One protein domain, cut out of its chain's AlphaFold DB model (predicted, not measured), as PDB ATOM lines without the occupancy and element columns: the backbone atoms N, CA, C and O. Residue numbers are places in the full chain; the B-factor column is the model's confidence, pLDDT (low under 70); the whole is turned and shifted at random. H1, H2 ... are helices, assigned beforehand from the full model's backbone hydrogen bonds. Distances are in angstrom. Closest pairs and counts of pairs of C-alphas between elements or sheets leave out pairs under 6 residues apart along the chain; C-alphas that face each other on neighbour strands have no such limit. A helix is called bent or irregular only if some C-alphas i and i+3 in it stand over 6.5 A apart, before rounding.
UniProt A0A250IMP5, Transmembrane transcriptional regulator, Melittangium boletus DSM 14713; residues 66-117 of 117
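What this domain is: This is residues 66 to 117 of the 117 residues of the protein "Transmembrane transcriptional regulator" of Melittangium boletus DSM 14713 (UniProt A0A250IMP5). Two long helices, H1 and H2, make a wide open V, joined at its corner by residues 92 to 95; the arms do not fold back on each other, and no core forms between them. H1 is the longer arm, and the whole V is nearly flat, with spans of 60 by 29 by 8 A. The printed part has 52 residues, with two named helices in the order H1, H2 and no named strand, and its class is all helix. It is extended, with a radius of gyration of the C-alphas of 19.7 A.

Where its parts are: Find C-alpha 66 at (54.322, -29.345, -46.462); from there H1, residues 66 to 91, runs 36.1 A to C-alpha 91 at (21.275, -15.633, -41.404). Look next at C-alpha 96, at (15.592, -4.459, -47.023), where H2, residues 96 to 115, begins; it runs 28.5 A to C-alpha 115 at (26.104, 21.851, -44.053). H2 is neither bent nor irregular, but only just: C-alphas 97 and 100 are 6.1 A apart.

How they stand to each other: Start from H1 and pass along the tight link of 4 residues to H2. The two helices are apart, with no C-alpha of the one within 8 A of the other. Along H1 x falls from residue 66 to residue 91, while along H2 y rises from residue 96 to residue 115. In H1 every O i to N i+4 pair is within hydrogen-bond range; in H2 15 of 16 are.

The domain as a whole: The two C-alphas farthest apart are those of Leu 66 and Ala 116, at 59.9 A. Residues 66 to 117 stand free, and the printed part has no cut; Ser 117 is the chain's last residue. The mean pLDDT of the printed part is 80.4, and it is under 70 at residues 84 to 96 and at residue 117.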
ATOM      1  N   LEU A  66      54.714 -30.056 -47.687       93.19
ATOM      2  CA  LEU A  66      54.322 -29.345 -46.462       93.19
ATOM      3  C   LEU A  66      53.854 -27.915 -46.753       93.19
ATOM      4  O   LEU A  66      52.770 -27.520 -46.325       93.19
ATOM      5  N   ALA A  67      54.629 -27.163 -47.538       92.12
ATOM      6  CA  ALA A  67      54.288 -25.789 -47.895       92.12
ATOM      7  C   ALA A  67      52.921 -25.711 -48.597       92.12
ATOM      8  O   ALA A  67      52.070 -24.898 -48.232       92.12
ATOM      9  N   SER A  68      52.670 -26.609 -49.554       93.19
ATOM     10  CA  SER A  68      51.398 -26.653 -50.284       93.19
ATOM     11  C   SER A  68      50.207 -26.983 -49.374       93.19
ATOM     12  O   SER A  68      49.159 -26.341 -49.474       93.19
ATOM     13  N   GLN A  69      50.373 -27.919 -48.435       94.88
ATOM     14  CA  GLN A  69      49.325 -28.327 -47.497       94.88
ATOM     15  C   GLN A  69      48.990 -27.213 -46.498       94.88
ATOM     16  O   GLN A  69      47.813 -26.913 -46.274       94.88
ATOM     17  N   VAL A  70      50.014 -26.558 -45.940       95.25
ATOM     18  CA  VAL A  70      49.844 -25.413 -45.035       95.25
ATOM     19  C   VAL A  70      49.113 -24.282 -45.758       95.25
ATOM     20  O   VAL A  70      48.086 -23.802 -45.272       95.25
ATOM     21  N   MET A  71      49.555 -23.918 -46.963       94.38
ATOM     22  CA  MET A  71      48.924 -22.851 -47.744       94.38
ATOM     23  C   MET A  71      47.480 -23.179 -48.139       94.38
ATOM     24  O   MET A  71      46.606 -22.308 -48.076       94.38
ATOM     25  N   ALA A  72      47.187 -24.435 -48.485       93.62
ATOM     26  CA  ALA A  72      45.822 -24.878 -48.748       93.62
ATOM     27  C   ALA A  72      44.923 -24.714 -47.508       93.62
ATOM     28  O   ALA A  72      43.786 -24.241 -47.622       93.62
ATOM     29  N   ARG A  73      45.437 -25.041 -46.314       91.88
ATOM     30  CA  ARG A  73      44.706 -24.882 -45.049       91.88
ATOM     31  C   ARG A  73      44.477 -23.413 -44.694       91.88
ATOM     32  O   ARG A  73      43.339 -23.052 -44.397       91.88
ATOM     33  N   VAL A  74      45.496 -22.561 -44.818       92.31
ATOM     34  CA  VAL A  74      45.383 -21.104 -44.595       92.31
ATOM     35  C   VAL A  74      44.335 -20.494 -45.530       92.31
ATOM     36  O   VAL A  74      43.437 -19.771 -45.091       92.31
ATOM     37  N   LYS A  75      44.366 -20.847 -46.821       88.75
ATOM     38  CA  LYS A  75      43.381 -20.378 -47.809       88.75
ATOM     39  C   LYS A  75      41.964 -20.846 -47.475       88.75
ATOM     40  O   LYS A  75      41.020 -20.062 -47.591       88.75
ATOM     41  N   ARG A  76      41.796 -22.103 -47.047       86.31
ATOM     42  CA  ARG A  76      40.496 -22.637 -46.608       86.31
ATOM     43  C   ARG A  76      39.981 -21.889 -45.379       86.31
ATOM     44  O   ARG A  76      38.812 -21.513 -45.372       86.31
ATOM     45  N   GLN A  77      40.832 -21.621 -44.390       83.62
ATOM     46  CA  GLN A  77      40.454 -20.870 -43.193       83.62
ATOM     47  C   GLN A  77      40.020 -19.441 -43.539       83.62
ATOM     48  O   GLN A  77      38.935 -19.029 -43.132       83.62
ATOM     49  N   ARG A  78      40.778 -18.728 -44.384       80.44
ATOM     50  CA  ARG A  78      40.423 -17.376 -44.852       80.44
ATOM     51  C   ARG A  78      39.106 -17.342 -45.633       80.44
ATOM     52  O   ARG A  78      38.295 -16.441 -45.465       80.44
ATOM     53  N   ARG A  79      38.853 -18.347 -46.476       80.19
ATOM     54  CA  ARG A  79      37.562 -18.483 -47.168       80.19
ATOM     55  C   ARG A  79      36.433 -18.804 -46.198       80.19
ATOM     56  O   ARG A  79      35.333 -18.308 -46.381       80.19
ATOM     57  N   SER A  80      36.689 -19.616 -45.174       73.94
ATOM     58  CA  SER A  80      35.684 -19.961 -44.169       73.94
ATOM     59  C   SER A  80      35.329 -18.788 -43.258       73.94
ATOM     60  O   SER A  80      34.166 -18.666 -42.895       73.94
ATOM     61  N   SER A  81      36.274 -17.898 -42.933       71.75
ATOM     62  CA  SER A  81      35.991 -16.686 -42.156       71.75
ATOM     63  C   SER A  81      35.177 -15.682 -42.969       71.75
ATOM     64  O   SER A  81      34.159 -15.200 -42.484       71.75
ATOM     65  N   LEU A  82      35.536 -15.457 -44.238       72.00
ATOM     66  CA  LEU A  82      34.729 -14.651 -45.162       72.00
ATOM     67  C   LEU A  82      33.337 -15.255 -45.371       72.00
ATOM     68  O   LEU A  82      32.339 -14.553 -45.275       72.00
ATOM     69  N   ARG A  83      33.254 -16.571 -45.581       70.62
ATOM     70  CA  ARG A  83      31.978 -17.276 -45.727       70.62
ATOM     71  C   ARG A  83      31.148 -17.245 -44.443       70.62
ATOM     72  O   ARG A  83      29.933 -17.201 -44.522       70.62
ATOM     73  N   ARG A  84      31.770 -17.242 -43.262       65.50
ATOM     74  CA  ARG A  84      31.072 -17.077 -41.980       65.50
ATOM     75  C   ARG A  84      30.515 -15.662 -41.831       65.50
ATOM     76  O   ARG A  84      29.391 -15.526 -41.372       65.50
ATOM     77  N   LEU A  85      31.245 -14.637 -42.269       63.81
ATOM     78  CA  LEU A  85      30.752 -13.254 -42.302       63.81
ATOM     79  C   LEU A  85      29.585 -13.087 -43.284       63.81
ATOM     80  O   LEU A  85      28.580 -12.468 -42.941       63.81
ATOM     81  N   THR A  86      29.669 -13.667 -44.484       65.31
ATOM     82  CA  THR A  86      28.560 -13.608 -45.452       65.31
ATOM     83  C   THR A  86      27.375 -14.463 -45.014       65.31
ATOM     84  O   THR A  86      26.233 -14.062 -45.196       65.31
ATOM     85  N   GLN A  87      27.618 -15.612 -44.381       63.91
ATOM     86  CA  GLN A  87      26.565 -16.460 -43.832       63.91
ATOM     87  C   GLN A  87      25.916 -15.834 -42.591       63.91
ATOM     88  O   GLN A  87      24.718 -16.004 -42.420       63.91
ATOM     89  N   MET A  88      26.639 -15.063 -41.770       55.72
ATOM     90  CA  MET A  88      26.026 -14.251 -40.712       55.72
ATOM     91  C   MET A  88      25.122 -13.160 -41.284       55.72
ATOM     92  O   MET A  88      24.007 -13.032 -40.801       55.72
ATOM     93  N   HIS A  89      25.519 -12.458 -42.352       56.97
ATOM     94  CA  HIS A  89      24.611 -11.538 -43.056       56.97
ATOM     95  C   HIS A  89      23.407 -12.263 -43.678       56.97
ATOM     96  O   HIS A  89      22.296 -11.752 -43.656       56.97
ATOM     97  N   ALA A  90      23.600 -13.469 -44.216       59.69
ATOM     98  CA  ALA A  90      22.511 -14.257 -44.793       59.69
ATOM     99  C   ALA A  90      21.560 -14.843 -43.732       59.69
ATOM    100  O   ALA A  90      20.386 -15.072 -44.019       59.69
ATOM    101  N   HIS A  91      22.062 -15.116 -42.523       58.22
ATOM    102  CA  HIS A  91      21.275 -15.633 -41.404       58.22
ATOM    103  C   HIS A  91      20.574 -14.501 -40.642       58.22
ATOM    104  O   HIS A  91      19.417 -14.641 -40.261       58.22
ATOM    105  N   TYR A  92      21.232 -13.348 -40.514       58.72
ATOM    106  CA  TYR A  92      20.659 -12.090 -40.049       58.72
ATOM    107  C   TYR A  92      19.996 -11.388 -41.241       58.72
ATOM    108  O   TYR A  92      20.478 -10.368 -41.727       58.72
ATOM    109  N   ARG A  93      18.915 -11.985 -41.769       57.47
ATOM    110  CA  ARG A  93      18.068 -11.375 -42.805       57.47
ATOM    111  C   ARG A  93      17.444 -10.094 -42.252       57.47
ATOM    112  O   ARG A  93      16.291 -10.102 -41.842       57.47
ATOM    113  N   LEU A  94      18.203  -9.006 -42.210       61.34
ATOM    114  CA  LEU A  94      17.645  -7.683 -41.999       61.34
ATOM    115  C   LEU A  94      16.817  -7.387 -43.247       61.34
ATOM    116  O   LEU A  94      17.396  -7.332 -44.338       61.34
ATOM    117  N   PRO A  95      15.484  -7.286 -43.127       62.50
ATOM    118  CA  PRO A  95      14.659  -6.965 -44.271       62.50
ATOM    119  C   PRO A  95      15.177  -5.677 -44.910       62.50
ATOM    120  O   PRO A  95      15.575  -4.735 -44.214       62.50
ATOM    121  N   VAL A  96      15.182  -5.640 -46.243       64.62
ATOM    122  CA  VAL A  96      15.592  -4.459 -47.023       64.62
ATOM    123  C   VAL A  96      14.847  -3.203 -46.555       64.62
ATOM    124  O   VAL A  96      15.418  -2.112 -46.572       64.62
ATOM    125  N   GLU A  97      13.627  -3.382 -46.043       71.19
ATOM    126  CA  GLU A  97      12.792  -2.344 -45.438       71.19
ATOM    127  C   GLU A  97      13.466  -1.578 -44.289       71.19
ATOM    128  O   GLU A  97      13.117  -0.425 -44.074       71.19
ATOM    129  N   ILE A  98      14.426  -2.166 -43.561       78.94
ATOM    130  CA  ILE A  98      15.112  -1.511 -42.427       78.94
ATOM    131  C   ILE A  98      16.437  -0.874 -42.863       78.94
ATOM    132  O   ILE A  98      16.817   0.188 -42.373       78.94
ATOM    133  N   ILE A  99      17.146  -1.491 -43.811       77.88
ATOM    134  CA  ILE A  99      18.473  -1.026 -44.243       77.88
ATOM    135  C   ILE A  99      18.372   0.326 -44.958       77.88
ATOM    136  O   ILE A  99      19.139   1.243 -44.665       77.88
ATOM    137  N   ILE A 100      17.410   0.461 -45.874       82.62
ATOM    138  CA  ILE A 100      17.210   1.680 -46.668       82.62
ATOM    139  C   ILE A 100      16.931   2.915 -45.789       82.62
ATOM    140  O   ILE A 100      17.650   3.905 -45.946       82.62
ATOM    141  N   PRO A 101      15.963   2.905 -44.850       89.12
ATOM    142  CA  PRO A 101      15.679   4.083 -44.034       89.12
ATOM    143  C   PRO A 101      16.819   4.430 -43.074       89.12
ATOM    144  O   PRO A 101      17.077   5.610 -42.863       89.12
ATOM    145  N   VAL A 102      17.543   3.441 -42.536       90.12
ATOM    146  CA  VAL A 102      18.698   3.701 -41.659       90.12
ATOM    147  C   VAL A 102      19.836   4.367 -42.434       90.12
ATOM    148  O   VAL A 102      20.409   5.345 -41.955       90.12
ATOM    149  N   LEU A 103      20.144   3.885 -43.642       89.94
ATOM    150  CA  LEU A 103      21.164   4.501 -44.496       89.94
ATOM    151  C   LEU A 103      20.765   5.910 -44.942       89.94
ATOM    152  O   LEU A 103      21.603   6.808 -44.923       89.94
ATOM    153  N   LEU A 104      19.493   6.122 -45.291       93.62
ATOM    154  CA  LEU A 104      18.966   7.451 -45.606       93.62
ATOM    155  C   LEU A 104      19.070   8.397 -44.408       93.62
ATOM    156  O   LEU A 104      19.571   9.506 -44.559       93.62
ATOM    157  N   ALA A 105      18.662   7.957 -43.217       94.19
ATOM    158  CA  ALA A 105      18.759   8.760 -42.000       94.19
ATOM    159  C   ALA A 105      20.214   9.133 -41.679       94.19
ATOM    160  O   ALA A 105      20.495  10.286 -41.353       94.19
ATOM    161  N   ALA A 106      21.151   8.191 -41.830       94.00
ATOM    162  CA  ALA A 106      22.575   8.441 -41.633       94.00
ATOM    163  C   ALA A 106      23.147   9.420 -42.674       94.00
ATOM    164  O   ALA A 106      23.895  10.326 -42.312       94.00
ATOM    165  N   ALA A 107      22.773   9.277 -43.950       94.69
ATOM    166  CA  ALA A 107      23.197  10.182 -45.015       94.69
ATOM    167  C   ALA A 107      22.660  11.606 -44.804       94.69
ATOM    168  O   ALA A 107      23.406  12.572 -44.953       94.69
ATOM    169  N   VAL A 108      21.394  11.737 -44.397       95.12
ATOM    170  CA  VAL A 108      20.779  13.027 -44.057       95.12
ATOM    171  C   VAL A 108      21.471  13.652 -42.850       95.12
ATOM    172  O   VAL A 108      21.838  14.820 -42.904       95.12
ATOM    173  N   ALA A 109      21.717  12.888 -41.783       94.00
ATOM    174  CA  ALA A 109      22.428  13.387 -40.609       94.00
ATOM    175  C   ALA A 109      23.850  13.866 -40.951       94.00
ATOM    176  O   ALA A 109      24.259  14.940 -40.514       94.00
ATOM    177  N   ALA A 110      24.583  13.111 -41.776       93.62
ATOM    178  CA  ALA A 110      25.913  13.494 -42.244       93.62
ATOM    179  C   ALA A 110      25.878  14.765 -43.103       93.62
ATOM    180  O   ALA A 110      26.701  15.656 -42.911       93.62
ATOM    181  N   TYR A 111      24.906  14.877 -44.012       95.69
ATOM    182  CA  TYR A 111      24.712  16.076 -44.825       95.69
ATOM    183  C   TYR A 111      24.409  17.301 -43.959       95.69
ATOM    184  O   TYR A 111      25.031  18.342 -44.142       95.69
ATOM    185  N   LEU A 112      23.511  17.168 -42.979       94.62
ATOM    186  CA  LEU A 112      23.170  18.252 -42.059       94.62
ATOM    187  C   LEU A 112      24.390  18.715 -41.260       94.62
ATOM    188  O   LEU A 112      24.634  19.916 -41.180       94.62
ATOM    189  N   LEU A 113      25.189  17.780 -40.741       93.94
ATOM    190  CA  LEU A 113      26.438  18.092 -40.042       93.94
ATOM    191  C   LEU A 113      27.444  18.813 -40.946       93.94
ATOM    192  O   LEU A 113      28.049  19.783 -40.509       93.94
ATOM    193  N   MET A 114      27.589  18.374 -42.198       92.12
ATOM    194  CA  MET A 114      28.517  18.971 -43.164       92.12
ATOM    195  C   MET A 114      28.025  20.320 -43.712       92.12
ATOM    196  O   MET A 114      28.825  21.130 -44.156       92.12
ATOM    197  N   SER A 115      26.713  20.565 -43.687       86.75
ATOM    198  CA  SER A 115      26.104  21.851 -44.053       86.75
ATOM    199  C   SER A 115      26.084  22.869 -42.908       86.75
ATOM    200  O   SER A 115      25.888  24.056 -43.149       86.75
ATOM    201  N   ALA A 116      26.240  22.400 -41.666       78.12
ATOM    202  CA  ALA A 116      26.262  23.224 -40.460       78.12
ATOM    203  C   ALA A 116      27.683  23.665 -40.050       78.12
ATOM    204  O   ALA A 116      27.827  24.426 -39.092       78.12
ATOM    205  N   SER A 117      28.707  23.176 -40.754       60.62
ATOM    206  CA  SER A 117      30.123  23.559 -40.652       60.62
ATOM    207  C   SER A 117      30.526  24.481 -41.793       60.62
ATOM    208  O   SER A 117      31.220  25.481 -41.515       60.62
TER     209      SER A 117